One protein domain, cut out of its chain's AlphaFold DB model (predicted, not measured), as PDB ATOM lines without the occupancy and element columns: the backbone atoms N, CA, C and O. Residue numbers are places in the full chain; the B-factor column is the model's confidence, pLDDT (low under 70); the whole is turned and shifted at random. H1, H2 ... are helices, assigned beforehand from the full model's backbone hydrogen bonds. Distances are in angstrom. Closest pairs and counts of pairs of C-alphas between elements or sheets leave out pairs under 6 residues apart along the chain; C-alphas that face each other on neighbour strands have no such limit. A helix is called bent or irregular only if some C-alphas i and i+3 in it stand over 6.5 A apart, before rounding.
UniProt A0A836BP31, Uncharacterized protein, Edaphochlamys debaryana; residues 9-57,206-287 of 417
ATOM      1  N   CYS A   9     216.052 181.682 137.812       37.88
ATOM      2  CA  CYS A   9     214.879 181.509 138.671       37.88
ATOM      3  C   CYS A   9     215.016 182.134 140.081       37.88
ATOM      4  O   CYS A   9     214.011 182.484 140.700       37.88
ATOM      5  N   VAL A  10     216.237 182.299 140.612       33.53
ATOM      6  CA  VAL A  10     216.466 182.811 141.985       33.53
ATOM      7  C   VAL A  10     216.621 184.336 142.009       33.53
ATOM      8  O   VAL A  10     216.155 185.006 142.932       33.53
ATOM      9  N   VAL A  11     217.212 184.914 140.962       34.06
ATOM     10  CA  VAL A  11     217.296 186.377 140.796       34.06
ATOM     11  C   VAL A  11     215.904 186.947 140.493       34.06
ATOM     12  O   VAL A  11     215.497 187.960 141.065       34.06
ATOM     13  N   HIS A  12     215.110 186.202 139.720       41.91
ATOM     14  CA  HIS A  12     213.709 186.473 139.402       41.91
ATOM     15  C   HIS A  12     212.713 186.136 140.522       41.91
ATOM     16  O   HIS A  12     211.540 185.946 140.254       41.91
ATOM     17  N   THR A  13     213.109 186.030 141.784       50.81
ATOM     18  CA  THR A  13     212.135 185.894 142.890       50.81
ATOM     19  C   THR A  13     212.361 186.922 143.989       50.81
ATOM     20  O   THR A  13     211.398 187.371 144.609       50.81
ATOM     21  N   ARG A  14     213.601 187.388 144.193       44.69
ATOM     22  CA  ARG A  14     213.902 188.442 145.177       44.69
ATOM     23  C   ARG A  14     213.530 189.849 144.703       44.69
ATOM     24  O   ARG A  14     212.978 190.601 145.497       44.69
ATOM     25  N   ALA A  15     213.758 190.184 143.431       48.72
ATOM     26  CA  ALA A  15     213.441 191.516 142.899       48.72
ATOM     27  C   ALA A  15     211.929 191.821 142.886       48.72
ATOM     28  O   ALA A  15     211.525 192.968 143.048       48.72
ATOM     29  N   TYR A  16     211.085 190.795 142.749       51.50
ATOM     30  CA  TYR A  16     209.630 190.960 142.624       51.50
ATOM     31  C   TYR A  16     208.882 190.939 143.947       51.50
ATOM     32  O   TYR A  16     207.738 191.381 144.022       51.50
ATOM     33  N   ARG A  17     209.520 190.434 145.003       59.72
ATOM     34  CA  ARG A  17     208.872 190.312 146.300       59.72
ATOM     35  C   ARG A  17     208.592 191.686 146.911       59.72
ATOM     36  O   ARG A  17     207.493 191.897 147.402       59.72
ATOM     37  N   ALA A  18     209.525 192.632 146.787       55.88
ATOM     38  CA  ALA A  18     209.384 193.961 147.381       55.88
ATOM     39  C   ALA A  18     208.273 194.827 146.738       55.88
ATOM     40  O   ALA A  18     207.437 195.323 147.490       55.88
ATOM     41  N   PRO A  19     208.165 194.971 145.398       54.62
ATOM     42  CA  PRO A  19     207.078 195.735 144.773       54.62
ATOM     43  C   PRO A  19     205.693 195.136 145.034       54.62
ATOM     44  O   PRO A  19     204.737 195.856 145.302       54.62
ATOM     45  N   VAL A  20     205.589 193.803 144.992       61.00
ATOM     46  CA  VAL A  20     204.326 193.085 145.197       61.00
ATOM     47  C   VAL A  20     203.889 193.135 146.662       61.00
ATOM     48  O   VAL A  20     202.716 193.375 146.939       61.00
ATOM     49  N   GLU A  21     204.813 192.951 147.609       67.25
ATOM     50  CA  GLU A  21     204.526 193.139 149.036       67.25
ATOM     51  C   GLU A  21     204.168 194.599 149.341       67.25
ATOM     52  O   GLU A  21     203.252 194.840 150.124       67.25
ATOM     53  N   HIS A  22     204.808 195.574 148.685       63.84
ATOM     54  CA  HIS A  22     204.467 196.988 148.846       63.84
ATOM     55  C   HIS A  22     203.054 197.300 148.331       63.84
ATOM     56  O   HIS A  22     202.258 197.872 149.073       63.84
ATOM     57  N   LEU A  23     202.694 196.825 147.132       58.28
ATOM     58  CA  LEU A  23     201.352 196.997 146.569       58.28
ATOM     59  C   LEU A  23     200.279 196.342 147.458       58.28
ATOM     60  O   LEU A  23     199.255 196.951 147.758       58.28
ATOM     61  N   LEU A  24     200.536 195.121 147.944       68.12
ATOM     62  CA  LEU A  24     199.643 194.415 148.871       68.12
ATOM     63  C   LEU A  24     199.484 195.151 150.205       68.12
ATOM     64  O   LEU A  24     198.388 195.153 150.764       68.12
ATOM     65  N   ASN A  25     200.547 195.770 150.718       73.12
ATOM     66  CA  ASN A  25     200.498 196.547 151.954       73.12
ATOM     67  C   ASN A  25     199.727 197.861 151.772       73.12
ATOM     68  O   ASN A  25     198.931 198.202 152.644       73.12
ATOM     69  N   CYS A  26     199.883 198.549 150.636       63.00
ATOM     70  CA  CYS A  26     199.096 199.740 150.300       63.00
ATOM     71  C   CYS A  26     197.598 199.418 150.158       63.00
ATOM     72  O   CYS A  26     196.768 200.106 150.744       63.00
ATOM     73  N   ILE A  27     197.244 198.322 149.477       61.81
ATOM     74  CA  ILE A  27     195.841 197.885 149.326       61.81
ATOM     75  C   ILE A  27     195.254 197.428 150.673       61.81
ATOM     76  O   ILE A  27     194.089 197.681 150.986       61.81
ATOM     77  N   LYS A  28     196.063 196.779 151.518       70.62
ATOM     78  CA  LYS A  28     195.643 196.431 152.880       70.62
ATOM     79  C   LYS A  28     195.404 197.686 153.728       70.62
ATOM     80  O   LYS A  28     194.455 197.711 154.505       70.62
ATOM     81  N   ALA A  29     196.223 198.724 153.559       66.75
ATOM     82  CA  ALA A  29     196.052 200.003 154.245       66.75
ATOM     83  C   ALA A  29     194.799 200.766 153.782       66.75
ATOM     84  O   ALA A  29     194.221 201.498 154.579       66.75
ATOM     85  N   SER A  30     194.327 200.557 152.546       63.84
ATOM     86  CA  SER A  30     193.061 201.128 152.065       63.84
ATOM     87  C   SER A  30     191.803 200.393 152.557       63.84
ATOM     88  O   SER A  30     190.698 200.825 152.246       63.84
ATOM     89  N   GLY A  31     191.940 199.292 153.309       75.81
ATOM     90  CA  GLY A  31     190.814 198.549 153.895       75.81
ATOM     91  C   GLY A  31     190.029 197.659 152.920       75.81
ATOM     92  O   GLY A  31     188.976 197.142 153.283       75.81
ATOM     93  N   ASP A  32     190.524 197.451 151.696       67.38
ATOM     94  CA  ASP A  32     189.833 196.662 150.666       67.38
ATOM     95  C   ASP A  32     190.331 195.203 150.658       67.38
ATOM     96  O   ASP A  32     191.159 194.785 149.842       67.38
ATOM     97  N   GLU A  33     189.852 194.409 151.621       75.12
ATOM     98  CA  GLU A  33     190.274 193.009 151.800       75.12
ATOM     99  C   GLU A  33     189.908 192.098 150.616       75.12
ATOM    100  O   GLU A  33     190.565 191.075 150.374       75.12
ATOM    101  N   LEU A  34     188.883 192.476 149.845       67.44
ATOM    102  CA  LEU A  34     188.423 191.717 148.687       67.44
ATOM    103  C   LEU A  34     189.437 191.822 147.540       67.44
ATOM    104  O   LEU A  34     189.782 190.811 146.920       67.44
ATOM    105  N   LEU A  35     189.984 193.022 147.320       64.44
ATOM    106  CA  LEU A  35     191.045 193.265 146.346       64.44
ATOM    107  C   LEU A  35     192.352 192.568 146.749       64.44
ATOM    108  O   LEU A  35     192.991 191.935 145.909       64.44
ATOM    109  N   VAL A  36     192.716 192.588 148.040       68.44
ATOM    110  CA  VAL A  36     193.874 191.831 148.563       68.44
ATOM    111  C   VAL A  36     193.715 190.335 148.290       68.44
ATOM    112  O   VAL A  36     194.666 189.677 147.862       68.44
ATOM    113  N   SER A  37     192.519 189.789 148.514       66.88
ATOM    114  CA  SER A  37     192.227 188.368 148.303       66.88
ATOM    115  C   SER A  37     192.293 187.981 146.823       66.88
ATOM    116  O   SER A  37     192.923 186.976 146.487       66.88
ATOM    117  N   ARG A  38     191.740 188.808 145.922       64.31
ATOM    118  CA  ARG A  38     191.837 188.620 144.461       64.31
ATOM    119  C   ARG A  38     193.267 188.746 143.946       64.31
ATOM    120  O   ARG A  38     193.699 187.923 143.135       64.31
ATOM    121  N   LEU A  39     194.024 189.728 144.435       63.22
ATOM    122  CA  LEU A  39     195.413 189.933 144.036       63.22
ATOM    123  C   LEU A  39     196.290 188.775 144.518       63.22
ATOM    124  O   LEU A  39     197.056 188.224 143.735       63.22
ATOM    125  N   ARG A  40     196.128 188.332 145.772       66.12
ATOM    126  CA  ARG A  40     196.818 187.139 146.288       66.12
ATOM    127  C   ARG A  40     196.460 185.886 145.504       66.12
ATOM    128  O   ARG A  40     197.360 185.105 145.229       66.12
ATOM    129  N   ALA A  41     195.191 185.685 145.148       58.06
ATOM    130  CA  ALA A  41     194.786 184.551 144.323       58.06
ATOM    131  C   ALA A  41     195.480 184.596 142.950       58.06
ATOM    132  O   ALA A  41     196.150 183.639 142.570       58.06
ATOM    133  N   SER A  42     195.436 185.741 142.266       55.31
ATOM    134  CA  SER A  42     196.071 185.945 140.956       55.31
ATOM    135  C   SER A  42     197.595 185.757 141.009       55.31
ATOM    136  O   SER A  42     198.175 185.065 140.175       55.31
ATOM    137  N   LEU A  43     198.245 186.286 142.049       55.50
ATOM    138  CA  LEU A  43     199.678 186.111 142.302       55.50
ATOM    139  C   LEU A  43     200.040 184.670 142.669       55.50
ATOM    140  O   LEU A  43     201.119 184.204 142.317       55.50
ATOM    141  N   ARG A  44     199.145 183.934 143.339       55.56
ATOM    142  CA  ARG A  44     199.318 182.503 143.612       55.56
ATOM    143  C   ARG A  44     199.291 181.697 142.319       55.56
ATOM    144  O   ARG A  44     200.058 180.754 142.208       55.56
ATOM    145  N   HIS A  45     198.477 182.081 141.336       46.53
ATOM    146  CA  HIS A  45     198.472 181.446 140.013       46.53
ATOM    147  C   HIS A  45     199.717 181.800 139.184       46.53
ATOM    148  O   HIS A  45     200.265 180.922 138.527       46.53
ATOM    149  N   LEU A  46     200.237 183.027 139.302       43.91
ATOM    150  CA  LEU A  46     201.530 183.428 138.723       43.91
ATOM    151  C   LEU A  46     202.722 182.709 139.382       43.91
ATOM    152  O   LEU A  46     203.623 182.250 138.690       43.91
ATOM    153  N   GLY A  47     202.706 182.541 140.707       43.09
ATOM    154  CA  GLY A  47     203.718 181.786 141.456       43.09
ATOM    155  C   GLY A  47     203.600 180.260 141.327       43.09
ATOM    156  O   GLY A  47     204.546 179.548 141.652       43.09
ATOM    157  N   CYS A  48     202.461 179.752 140.847       35.59
ATOM    158  CA  CYS A  48     202.212 178.331 140.583       35.59
ATOM    159  C   CYS A  48     202.396 177.942 139.107       35.59
ATOM    160  O   CYS A  48     202.219 176.770 138.782       35.59
ATOM    161  N   ALA A  49     202.783 178.871 138.225       32.72
ATOM    162  CA  ALA A  49     203.109 178.555 136.833       32.72
ATOM    163  C   ALA A  49     204.420 177.747 136.678       32.72
ATOM    164  O   ALA A  49     204.762 177.355 135.565       32.72
ATOM    165  N   ASP A  50     205.131 177.445 137.776       38.31
ATOM    166  CA  ASP A  50     206.275 176.530 137.766       38.31
ATOM    167  C   ASP A  50     206.188 175.431 138.854       38.31
ATOM    168  O   ASP A  50     206.734 175.572 139.957       38.31
ATOM    169  N   PRO A  51     205.516 174.299 138.567       39.41
ATOM    170  CA  PRO A  51     205.500 173.135 139.455       39.41
ATOM    171  C   PRO A  51     206.895 172.515 139.682       39.41
ATOM    172  O   PRO A  51     207.121 171.926 140.737       39.41
ATOM    173  N   ALA A  52     207.875 172.732 138.791       40.28
ATOM    174  CA  ALA A  52     209.240 172.226 138.968       40.28
ATOM    175  C   ALA A  52     210.058 173.054 139.980       40.28
ATOM    176  O   ALA A  52     210.964 172.527 140.625       40.28
ATOM    177  N   VAL A  53     209.724 174.334 140.178       40.25
ATOM    178  CA  VAL A  53     210.293 175.151 141.265       40.25
ATOM    179  C   VAL A  53     209.699 174.730 142.601       40.25
ATOM    180  O   VAL A  53     210.422 174.623 143.587       40.25
ATOM    181  N   ARG A  54     208.404 174.404 142.647       38.31
ATOM    182  CA  ARG A  54     207.758 173.925 143.873       38.31
ATOM    183  C   ARG A  54     208.321 172.569 144.320       38.31
ATOM    184  O   ARG A  54     208.610 172.416 145.501       38.31
ATOM    185  N   GLU A  55     208.588 171.648 143.395       38.19
ATOM    186  CA  GLU A  55     209.182 170.332 143.692       38.19
ATOM    187  C   GLU A  55     210.702 170.353 143.934       38.19
ATOM    188  O   GLU A  55     211.224 169.444 144.569       38.19
ATOM    189  N   ARG A  56     211.423 171.406 143.518       43.91
ATOM    190  CA  ARG A  56     212.851 171.602 143.854       43.91
ATOM    191  C   ARG A  56     213.096 172.501 145.068       43.91
ATOM    192  O   ARG A  56     214.162 172.421 145.669       43.91
ATOM    193  N   VAL A  57     212.129 173.330 145.464       36.69
ATOM    194  CA  VAL A  57     212.234 174.231 146.630       36.69
ATOM    195  C   VAL A  57     211.605 173.622 147.895       36.69
ATOM    196  O   VAL A  57     211.990 174.000 149.000       36.69
ATOM    197  N   TRP A 206     193.907 185.994 128.720       69.69
ATOM    198  CA  TRP A 206     194.777 186.583 129.758       69.69
ATOM    199  C   TRP A 206     195.080 188.109 129.694       69.69
ATOM    200  O   TRP A 206     194.928 188.814 130.692       69.69
ATOM    201  N   THR A 207     195.419 188.659 128.525       74.25
ATOM    202  CA  THR A 207     195.455 190.107 128.233       74.25
ATOM    203  C   THR A 207     194.207 190.913 128.648       74.25
ATOM    204  O   THR A 207     194.346 192.005 129.198       74.25
ATOM    205  N   GLY A 208     192.989 190.407 128.429       78.44
ATOM    206  CA  GLY A 208     191.735 191.048 128.831       78.44
ATOM    207  C   GLY A 208     191.562 191.063 130.349       78.44
ATOM    208  O   GLY A 208     191.232 192.103 130.917       78.44
ATOM    209  N   ALA A 209     191.890 189.952 131.014       76.31
ATOM    210  CA  ALA A 209     191.906 189.866 132.474       76.31
ATOM    211  C   ALA A 209     192.919 190.843 133.103       76.31
ATOM    212  O   ALA A 209     192.597 191.515 134.081       76.31
ATOM    213  N   MET A 210     194.107 190.996 132.511       78.56
ATOM    214  CA  MET A 210     195.118 191.956 132.973       78.56
ATOM    215  C   MET A 210     194.704 193.413 132.788       78.56
ATOM    216  O   MET A 210     194.933 194.223 133.684       78.56
ATOM    217  N   ARG A 211     194.062 193.756 131.663       83.06
ATOM    218  CA  ARG A 211     193.495 195.099 131.455       83.06
ATOM    219  C   ARG A 211     192.364 195.387 132.441       83.06
ATOM    220  O   ARG A 211     192.294 196.487 132.981       83.06
ATOM    221  N   GLY A 212     191.521 194.390 132.722       85.31
ATOM    222  CA  GLY A 212     190.497 194.471 133.763       85.31
ATOM    223  C   GLY A 212     191.101 194.728 135.146       85.31
ATOM    224  O   GLY A 212     190.673 195.648 135.838       85.31
ATOM    225  N   LEU A 213     192.155 193.988 135.506       81.31
ATOM    226  CA  LEU A 213     192.887 194.174 136.761       81.31
ATOM    227  C   LEU A 213     193.559 195.553 136.835       81.31
ATOM    228  O   LEU A 213     193.492 196.203 137.874       81.31
ATOM    229  N   GLN A 214     194.163 196.031 135.742       86.88
ATOM    230  CA  GLN A 214     194.751 197.373 135.666       86.88
ATOM    231  C   GLN A 214     193.692 198.454 135.912       86.88
ATOM    232  O   GLN A 214     193.923 199.379 136.692       86.88
ATOM    233  N   ALA A 215     192.519 198.326 135.287       87.94
ATOM    234  CA  ALA A 215     191.408 199.249 135.479       87.94
ATOM    235  C   ALA A 215     190.865 199.211 136.919       87.94
ATOM    236  O   ALA A 215     190.561 200.260 137.489       87.94
ATOM    237  N   GLU A 216     190.772 198.026 137.530       86.44
ATOM    238  CA  GLU A 216     190.327 197.861 138.919       86.44
ATOM    239  C   GLU A 216     191.338 198.458 139.911       86.44
ATOM    240  O   GLU A 216     190.947 199.228 140.790       86.44
ATOM    241  N   LEU A 217     192.641 198.214 139.717       85.62
ATOM    242  CA  LEU A 217     193.715 198.804 140.524       85.62
ATOM    243  C   LEU A 217     193.731 200.333 140.425       85.62
ATOM    244  O   LEU A 217     193.769 201.010 141.452       85.62
ATOM    245  N   ARG A 218     193.630 200.891 139.210       91.88
ATOM    246  CA  ARG A 218     193.539 202.348 139.008       91.88
ATOM    247  C   ARG A 218     192.289 202.926 139.674       91.88
ATOM    248  O   ARG A 218     192.372 203.959 140.331       91.88
ATOM    249  N   ARG A 219     191.141 202.245 139.587       89.88
ATOM    250  CA  ARG A 219     189.897 202.667 140.258       89.88
ATOM    251  C   ARG A 219     190.055 202.719 141.781       89.88
ATOM    252  O   ARG A 219     189.559 203.658 142.403       89.88
ATOM    253  N   VAL A 220     190.725 201.742 142.389       85.50
ATOM    254  CA  VAL A 220     190.994 201.734 143.840       85.50
ATOM    255  C   VAL A 220     192.005 202.816 144.225       85.50
ATOM    256  O   VAL A 220     191.812 203.505 145.227       85.50
ATOM    257  N   ALA A 221     193.032 203.034 143.402       86.62
ATOM    258  CA  ALA A 221     194.011 204.098 143.611       86.62
ATOM    259  C   ALA A 221     193.363 205.500 143.569       86.62
ATOM    260  O   ALA A 221     193.675 206.351 144.399       86.62
ATOM    261  N   VAL A 222     192.383 205.717 142.679       92.94
ATOM    262  CA  VAL A 222     191.566 206.946 142.653       92.94
ATOM    263  C   VAL A 222     190.723 207.083 143.922       92.94
ATOM    264  O   VAL A 222     190.752 208.132 144.559       92.94
ATOM    265  N   LYS A 223     190.001 206.031 144.334       90.19
ATOM    266  CA  LYS A 223     189.160 206.069 145.549       90.19
ATOM    267  C   LYS A 223     189.950 206.347 146.829       90.19
ATOM    268  O   LYS A 223     189.404 206.928 147.760       90.19
ATOM    269  N   SER A 224     191.208 205.919 146.876       87.88
ATOM    270  CA  SER A 224     192.104 206.123 148.019       87.88
ATOM    271  C   SER A 224     192.890 207.439 147.965       87.88
ATOM    272  O   SER A 224     193.600 207.750 148.918       87.88
ATOM    273  N   GLY A 225     192.779 208.216 146.880       92.31
ATOM    274  CA  GLY A 225     193.547 209.450 146.687       92.31
ATOM    275  C   GLY A 225     195.050 209.228 146.465       92.31
ATOM    276  O   GLY A 225     195.824 210.168 146.590       92.31
ATOM    277  N   GLN A 226     195.475 207.999 146.144       92.62
ATOM    278  CA  GLN A 226     196.886 207.609 145.986       92.62
ATOM    279  C   GLN A 226     197.270 207.311 144.529       92.62
ATOM    280  O   GLN A 226     198.269 206.635 144.281       92.62
ATOM    281  N   LEU A 227     196.481 207.772 143.552       91.06
ATOM    282  CA  LEU A 227     196.716 207.453 142.142       91.06
ATOM    283  C   LEU A 227     198.131 207.836 141.695       91.06
ATOM    284  O   LEU A 227     198.824 206.979 141.161       91.06
ATOM    285  N   GLU A 228     198.588 209.054 141.990       91.44
ATOM    286  CA  GLU A 228     199.920 209.525 141.578       91.44
ATOM    287  C   GLU A 228     201.061 208.666 142.148       91.44
ATOM    288  O   GLU A 228     202.070 208.439 141.484       91.44
ATOM    289  N   GLN A 229     200.892 208.127 143.362       89.00
ATOM    290  CA  GLN A 229     201.888 207.259 143.990       89.00
ATOM    291  C   GLN A 229     201.876 205.837 143.405       89.00
ATOM    292  O   GLN A 229     202.927 205.201 143.315       89.00
ATOM    293  N   LEU A 230     200.700 205.316 143.040       85.19
ATOM    294  CA  LEU A 230     200.513 203.924 142.618       85.19
ATOM    295  C   LEU A 230     200.568 203.723 141.099       85.19
ATOM    296  O   LEU A 230     200.885 202.621 140.653       85.19
ATOM    297  N   GLU A 231     200.292 204.753 140.302       90.00
ATOM    298  CA  GLU A 231     200.263 204.679 138.838       90.00
ATOM    299  C   GLU A 231     201.578 204.155 138.229       90.00
ATOM    300  O   GLU A 231     201.498 203.201 137.447       90.00
ATOM    301  N   PRO A 232     202.781 204.606 138.651       88.56
ATOM    302  CA  PRO A 232     204.040 204.073 138.124       88.56
ATOM    303  C   PRO A 232     204.214 202.572 138.386       88.56
ATOM    304  O   PRO A 232     204.791 201.848 137.576       88.56
ATOM    305  N   TRP A 233     203.698 202.082 139.517       85.50
ATOM    306  CA  TRP A 233     203.773 200.668 139.881       85.50
ATOM    307  C   TRP A 233     202.770 199.828 139.104       85.50
ATOM    308  O   TRP A 233     203.109 198.737 138.650       85.50
ATOM    309  N   ILE A 234     201.547 200.329 138.921       86.00
ATOM    310  CA  ILE A 234     200.525 199.662 138.112       86.00
ATOM    311  C   ILE A 234     201.019 199.529 136.666       86.00
ATOM    312  O   ILE A 234     200.930 198.446 136.082       86.00
ATOM    313  N   ASP A 235     201.607 200.592 136.121       86.25
ATOM    314  CA  ASP A 235     202.125 200.610 134.753       86.25
ATOM    315  C   ASP A 235     203.399 199.787 134.577       86.25
ATOM    316  O   ASP A 235     203.645 199.288 133.483       86.25
ATOM    317  N   ALA A 236     204.167 199.555 135.642       81.06
ATOM    318  CA  ALA A 236     205.297 198.629 135.617       81.06
ATOM    319  C   ALA A 236     204.868 197.153 135.746       81.06
ATOM    320  O   ALA A 236     205.413 196.279 135.068       81.06
ATOM    321  N   VAL A 237     203.890 196.846 136.606       79.19
ATOM    322  CA  VAL A 237     203.489 195.461 136.919       79.19
ATOM    323  C   VAL A 237     202.721 194.808 135.770       79.19
ATOM    324  O   VAL A 237     202.888 193.612 135.530       79.19
ATOM    325  N   VAL A 238     201.896 195.561 135.037       80.06
ATOM    326  CA  VAL A 238     201.038 194.997 133.981       80.06
ATOM    327  C   VAL A 238     201.838 194.481 132.771       80.06
ATOM    328  O   VAL A 238     201.640 193.318 132.406       80.06
ATOM    329  N   PRO A 239     202.779 195.244 132.175       80.81
ATOM    330  CA  PRO A 239     203.651 194.736 131.112       80.81
ATOM    331  C   PRO A 239     204.549 193.594 131.590       80.81
ATOM    332  O   PRO A 239     204.804 192.650 130.844       80.81
ATOM    333  N   TRP A 240     204.998 193.643 132.846       79.75
ATOM    334  CA  TRP A 240     205.829 192.584 133.410       79.75
ATOM    335  C   TRP A 240     205.073 191.260 133.539       79.75
ATOM    336  O   TRP A 240     205.574 190.213 133.125       79.75
ATOM    337  N   ALA A 241     203.840 191.292 134.046       74.56
ATOM    338  CA  ALA A 241     202.996 190.105 134.098       74.56
ATOM    339  C   ALA A 241     202.737 189.539 132.688       74.56
ATOM    340  O   ALA A 241     202.642 188.321 132.542       74.56
ATOM    341  N   ALA A 242     202.697 190.397 131.656       77.75
ATOM    342  CA  ALA A 242     202.539 189.986 130.254       77.75
ATOM    343  C   ALA A 242     203.726 189.212 129.734       77.75
ATOM    344  O   ALA A 242     203.568 188.084 129.267       77.75
ATOM    345  N   GLN A 243     204.917 189.746 129.951       83.06
ATOM    346  CA  GLN A 243     206.146 189.050 129.604       83.06
ATOM    347  C   GLN A 243     206.288 187.730 130.375       83.06
ATOM    348  O   GLN A 243     206.702 186.723 129.804       83.06
ATOM    349  N   ALA A 244     205.897 187.696 131.653       72.75
ATOM    350  CA  ALA A 244     205.931 186.472 132.452       72.75
ATOM    351  C   ALA A 244     204.971 185.397 131.915       72.75
ATOM    352  O   ALA A 244     205.337 184.221 131.850       72.75
ATOM    353  N   HIS A 245     203.762 185.780 131.495       75.81
ATOM    354  CA  HIS A 245     202.795 184.847 130.922       75.81
ATOM    355  C   HIS A 245     203.229 184.325 129.550       75.81
ATOM    356  O   HIS A 245     203.169 183.122 129.311       75.81
ATOM    357  N   GLU A 246     203.725 185.198 128.674       80.00
ATOM    358  CA  GLU A 246     204.264 184.808 127.367       80.00
ATOM    359  C   GLU A 246     205.456 183.852 127.512       80.00
ATOM    360  O   GLU A 246     205.513 182.820 126.839       80.00
ATOM    361  N   ALA A 247     206.371 184.126 128.447       74.25
ATOM    362  CA  ALA A 247     207.491 183.239 128.747       74.25
ATOM    363  C   ALA A 247     207.025 181.877 129.293       74.25
ATOM    364  O   ALA A 247     207.564 180.835 128.905       74.25
ATOM    365  N   ALA A 248     206.002 181.864 130.154       69.38
ATOM    366  CA  ALA A 248     205.403 180.631 130.657       69.38
ATOM    367  C   ALA A 248     204.738 179.821 129.529       69.38
ATOM    368  O   ALA A 248     205.003 178.624 129.408       69.38
ATOM    369  N   GLN A 249     203.959 180.462 128.650       83.75
ATOM    370  CA  GLN A 249     203.357 179.806 127.484       83.75
ATOM    371  C   GLN A 249     204.419 179.238 126.534       83.75
ATOM    372  O   GLN A 249     204.296 178.100 126.080       83.75
ATOM    373  N   ALA A 250     205.491 179.986 126.264       79.75
ATOM    374  CA  ALA A 250     206.597 179.513 125.439       79.75
ATOM    375  C   ALA A 250     207.295 178.286 126.055       79.75
ATOM    376  O   ALA A 250     207.695 177.371 125.336       79.75
ATOM    377  N   SER A 251     207.422 178.237 127.385       80.44
ATOM    378  CA  SER A 251     207.966 177.080 128.106       80.44
ATOM    379  C   SER A 251     207.067 175.847 127.979       80.44
ATOM    380  O   SER A 251     207.569 174.755 127.709       80.44
ATOM    381  N   VAL A 252     205.747 176.018 128.116       80.69
ATOM    382  CA  VAL A 252     204.764 174.935 127.949       80.69
ATOM    383  C   VAL A 252     204.804 174.379 126.525       80.69
ATOM    384  O   VAL A 252     205.009 173.177 126.371       80.69
ATOM    385  N   ARG A 253     204.765 175.237 125.496       89.75
ATOM    386  CA  ARG A 253     204.862 174.808 124.086       89.75
ATOM    387  C   ARG A 253     206.124 173.992 123.807       89.75
ATOM    388  O   ARG A 253     206.050 172.914 123.234       89.75
ATOM    389  N   ARG A 254     207.285 174.435 124.306       91.56
ATOM    390  CA  ARG A 254     208.544 173.677 124.162       91.56
ATOM    391  C   ARG A 254     208.503 172.309 124.849       91.56
ATOM    392  O   ARG A 254     209.206 171.395 124.423       91.56
ATOM    393  N   ARG A 255     207.754 172.156 125.945       76.81
ATOM    394  CA  ARG A 255     207.582 170.857 126.619       76.81
ATOM    395  C   ARG A 255     206.658 169.947 125.822       76.81
ATOM    396  O   ARG A 255     206.989 168.779 125.671       76.81
ATOM    397  N   GLU A 256     205.565 170.484 125.295       92.81
ATOM    398  CA  GLU A 256     204.640 169.757 124.422       92.81
ATOM    399  C   GLU A 256     205.350 169.270 123.154       92.81
ATOM    400  O   GLU A 256     205.260 168.094 122.816       92.81
ATOM    401  N   GLU A 257     206.167 170.120 122.525       92.81
ATOM    402  CA  GLU A 257     207.001 169.754 121.374       92.81
ATOM    403  C   GLU A 257     207.986 168.622 121.705       92.81
ATOM    404  O   GLU A 257     208.136 167.674 120.935       92.81
ATOM    405  N   ARG A 258     208.641 168.676 122.874       93.69
ATOM    406  CA  ARG A 258     209.557 167.612 123.320       93.69
ATOM    407  C   ARG A 258     208.831 166.314 123.657       93.69
ATOM    408  O   ARG A 258     209.355 165.248 123.351       93.69
ATOM    409  N   ALA A 259     207.657 166.391 124.280       86.00
ATOM    410  CA  ALA A 259     206.841 165.222 124.595       86.00
ATOM    411  C   ALA A 259     206.343 164.539 123.313       86.00
ATOM    412  O   ALA A 259     206.479 163.325 123.179       86.00
ATOM    413  N   ALA A 260     205.873 165.321 122.335       90.75
ATOM    414  CA  ALA A 260     205.476 164.818 121.024       90.75
ATOM    415  C   ALA A 260     206.657 164.173 120.274       90.75
ATOM    416  O   ALA A 260     206.507 163.095 119.701       90.75
ATOM    417  N   ALA A 261     207.849 164.780 120.322       91.00
ATOM    418  CA  ALA A 261     209.052 164.202 119.720       91.00
ATOM    419  C   ALA A 261     209.463 162.874 120.383       91.00
ATOM    420  O   ALA A 261     209.789 161.918 119.680       91.00
ATOM    421  N   ALA A 262     209.404 162.788 121.716       86.00
ATOM    422  CA  ALA A 262     209.695 161.558 122.450       86.00
ATOM    423  C   ALA A 262     208.691 160.440 122.122       86.00
ATOM    424  O   ALA A 262     209.087 159.287 121.955       86.00
ATOM    425  N   GLN A 263     207.406 160.777 121.971       94.62
ATOM    426  CA  GLN A 263     206.378 159.818 121.572       94.62
ATOM    427  C   GLN A 263     206.604 159.304 120.143       94.62
ATOM    428  O   GLN A 263     206.580 158.096 119.917       94.62
ATOM    429  N   ALA A 264     206.924 160.193 119.200       93.19
ATOM    430  CA  ALA A 264     207.252 159.802 117.830       93.19
ATOM    431  C   ALA A 264     208.501 158.901 117.759       93.19
ATOM    432  O   ALA A 264     208.572 157.991 116.933       93.19
ATOM    433  N   GLU A 265     209.500 159.126 118.619       92.38
ATOM    434  CA  GLU A 265     210.676 158.255 118.709       92.38
ATOM    435  C   GLU A 265     210.334 156.884 119.310       92.38
ATOM    436  O   GLU A 265     210.777 155.860 118.787       92.38
ATOM    437  N   ALA A 266     209.502 156.843 120.355       88.38
ATOM    438  CA  ALA A 266     209.028 155.596 120.945       88.38
ATOM    439  C   ALA A 266     208.246 154.744 119.928       88.38
ATOM    440  O   ALA A 266     208.497 153.544 119.813       88.38
ATOM    441  N   GLU A 267     207.372 155.361 119.129       94.19
ATOM    442  CA  GLU A 267     206.626 154.685 118.057       94.19
ATOM    443  C   GLU A 267     207.558 154.107 116.981       94.19
ATOM    444  O   GLU A 267     207.379 152.965 116.546       94.19
ATOM    445  N   ARG A 268     208.616 154.838 116.599       95.81
ATOM    446  CA  ARG A 268     209.634 154.335 115.658       95.81
ATOM    447  C   ARG A 268     210.372 153.115 116.207       95.81
ATOM    448  O   ARG A 268     210.514 152.126 115.489       95.81
ATOM    449  N   ARG A 269     210.788 153.153 117.477       91.00
ATOM    450  CA  ARG A 269     211.461 152.020 118.137       91.00
ATOM    451  C   ARG A 269     210.541 150.803 118.256       91.00
ATOM    452  O   ARG A 269     210.983 149.679 118.035       91.00
ATOM    453  N   GLN A 270     209.254 151.003 118.550       93.19
ATOM    454  CA  GLN A 270     208.273 149.911 118.592       93.19
ATOM    455  C   GLN A 270     208.095 149.241 117.222       93.19
ATOM    456  O   GLN A 270     208.107 148.009 117.141       93.19
ATOM    457  N   ALA A 271     207.995 150.029 116.147       93.94
ATOM    458  CA  ALA A 271     207.901 149.509 114.784       93.94
ATOM    459  C   ALA A 271     209.161 148.724 114.373       93.94
ATOM    460  O   ALA A 271     209.065 147.661 113.757       93.94
ATOM    461  N   GLU A 272     210.347 149.201 114.758       89.69
ATOM    462  CA  GLU A 272     211.615 148.509 114.512       89.69
ATOM    463  C   GLU A 272     211.695 147.167 115.254       89.69
ATOM    464  O   GLU A 272     212.004 146.138 114.650       89.69
ATOM    465  N   VAL A 273     211.311 147.131 116.534       89.19
ATOM    466  CA  VAL A 273     211.238 145.886 117.316       89.19
ATOM    467  C   VAL A 273     210.249 144.893 116.699       89.19
ATOM    468  O   VAL A 273     210.517 143.689 116.683       89.19
ATOM    469  N   GLN A 274     209.109 145.359 116.184       94.06
ATOM    470  CA  GLN A 274     208.142 144.492 115.509       94.06
ATOM    471  C   GLN A 274     208.712 143.911 114.209       94.06
ATOM    472  O   GLN A 274     208.627 142.700 114.001       94.06
ATOM    473  N   ARG A 275     209.381 144.732 113.395       93.38
ATOM    474  CA  ARG A 275     210.076 144.277 112.184       93.38
ATOM    475  C   ARG A 275     211.134 143.213 112.499       93.38
ATOM    476  O   ARG A 275     211.182 142.188 111.822       93.38
ATOM    477  N   LEU A 276     211.938 143.411 113.547       85.56
ATOM    478  CA  LEU A 276     212.925 142.419 113.992       85.56
ATOM    479  C   LEU A 276     212.251 141.116 114.449       85.56
ATOM    480  O   LEU A 276     212.718 140.027 114.124       85.56
ATOM    481  N   LYS A 277     211.114 141.190 115.158       86.69
ATOM    482  CA  LYS A 277     210.341 139.993 115.545       86.69
ATOM    483  C   LYS A 277     209.827 139.217 114.331       86.69
ATOM    484  O   LYS A 277     209.892 137.988 114.341       86.69
ATOM    485  N   GLU A 278     209.339 139.906 113.303       89.31
ATOM    486  CA  GLU A 278     208.869 139.287 112.057       89.31
ATOM    487  C   GLU A 278     210.016 138.614 111.290       89.31
ATOM    488  O   GLU A 278     209.877 137.468 110.855       89.31
ATOM    489  N   GLN A 279     211.184 139.261 111.212       83.06
ATOM    490  CA  GLN A 279     212.395 138.669 110.630       83.06
ATOM    491  C   GLN A 279     212.843 137.415 111.394       83.06
ATOM    492  O   GLN A 279     213.112 136.381 110.782       83.06
ATOM    493  N   LEU A 280     212.838 137.454 112.731       76.94
ATOM    494  CA  LEU A 280     213.166 136.292 113.560       76.94
ATOM    495  C   LEU A 280     212.164 135.141 113.390       76.94
ATOM    496  O   LEU A 280     212.558 133.972 113.378       76.94
ATOM    497  N   ALA A 281     210.871 135.444 113.256       79.75
ATOM    498  CA  ALA A 281     209.849 134.436 112.985       79.75
ATOM    499  C   ALA A 281     210.066 133.764 111.617       79.75
ATOM    500  O   ALA A 281     209.969 132.539 111.524       79.75
ATOM    501  N   ALA A 282     210.438 134.533 110.588       77.06
ATOM    502  CA  ALA A 282     210.798 133.999 109.275       77.06
ATOM    503  C   ALA A 282     212.075 133.136 109.329       77.06
ATOM    504  O   ALA A 282     212.117 132.048 108.751       77.06
ATOM    505  N   ALA A 283     213.090 133.565 110.087       68.31
ATOM    506  CA  ALA A 283     214.340 132.825 110.255       68.31
ATOM    507  C   ALA A 283     214.140 131.481 110.974       68.31
ATOM    508  O   ALA A 283     214.754 130.491 110.585       68.31
ATOM    509  N   ARG A 284     213.236 131.385 111.962       69.50
ATOM    510  CA  ARG A 284     212.912 130.113 112.648       69.50
ATOM    511  C   ARG A 284     212.392 129.011 111.708       69.50
ATOM    512  O   ARG A 284     212.438 127.843 112.083       69.50
ATOM    513  N   GLY A 285     211.944 129.352 110.495       64.00
ATOM    514  CA  GLY A 285     211.593 128.396 109.435       64.00
ATOM    515  C   GLY A 285     212.791 127.806 108.672       64.00
ATOM    516  O   GLY A 285     212.630 126.830 107.939       64.00
ATOM    517  N   CYS A 286     213.999 128.348 108.846       60.31
ATOM    518  CA  CYS A 286     215.228 127.775 108.309       60.31
ATOM    519  C   CYS A 286     215.762 126.718 109.284       60.31
ATOM    520  O   CYS A 286     215.928 126.982 110.471       60.31
ATOM    521  N   GLY A 287     216.002 125.496 108.801       55.34
ATOM    522  CA  GLY A 287     216.368 124.329 109.614       55.34
ATOM    523  C   GLY A 287     217.740 124.426 110.291       55.34
ATOM    524  O   GLY A 287     218.677 123.723 109.910       55.34
TER     525      GLY A 287
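What this domain is: This is residues 9 to 57 and 206 to 287 of the 417 residues of an uncharacterized protein of Edaphochlamys debaryana (UniProt A0A836BP31). Picture two helical hairpins, H1 with H2 and H4 with H5, loosely side by side in a small body, from which residues 253 to 287, of which 253 to 283 belong to the very long helix H5, stick out as an arm; short H3 sits off the H2 end. The 131 printed residues hold five named helices, H1 to H5 in order, and no named strand: all helix. The whole is extended, with a radius of gyration of the C-alphas of 25.7 A and spans of 95 by 30 by 24 A.

Where its parts are: Find C-alpha 9 at (214.879, 181.509, 138.671); from there H1 runs to residue 29, 30.6 A, with a kink of 31 degrees near residue 16. H2 is residues 33 to 47, 20.3 A, and H3 residues 51 to 57. Past the cut, H4 is residues 207 to 223, 24.4 A. H5, residues 227 to 283, covers 83.0 A and ends at C-alpha 283 (214.340, 132.825, 110.255). H1 is irregular, only just, with C-alphas 15 and 18 6.52 A apart; H5 is irregular, with C-alphas 229 and 232 7.0 A apart.

How they stand to each other: Look at the hairpin H1 and H2: they touch through residues 24 to 28 and 33 to 39 alone, closest C-alphas Leu 24 and Val 36 at 6.3 A, a shallow tilt of 8 degrees, opposite ways. In the hairpin H4 and H5, H5 touches with residues 227 to 242 alone, closest C-alphas Ala 221 and Leu 227 at 4.6 A, a shallow tilt of 21 degrees, opposite ways. H1 and H5 are close but not clearly touching, closest C-alphas Pro 19 and Trp 233 at 7.7 A. H2 is near H4 and H5, and H1 is near H4. H3 touches no helix. Every O i to N i+4 pair is within hydrogen-bond range in H2, H3 and H4, against 10 of 17 in H1 and 50 of 53 in H5.

The domain as a whole: The C-alphas of Gly 225 and Gly 287, the two farthest apart, are 95.6 A apart. Residues 58 to 205 are not printed; C-alphas 57 and 206 are 27.2 A apart across the cut. The links printed whole are tight. Mean pLDDT of the printed part is 72.9, with 52 residues under 70, among them 34 to 57.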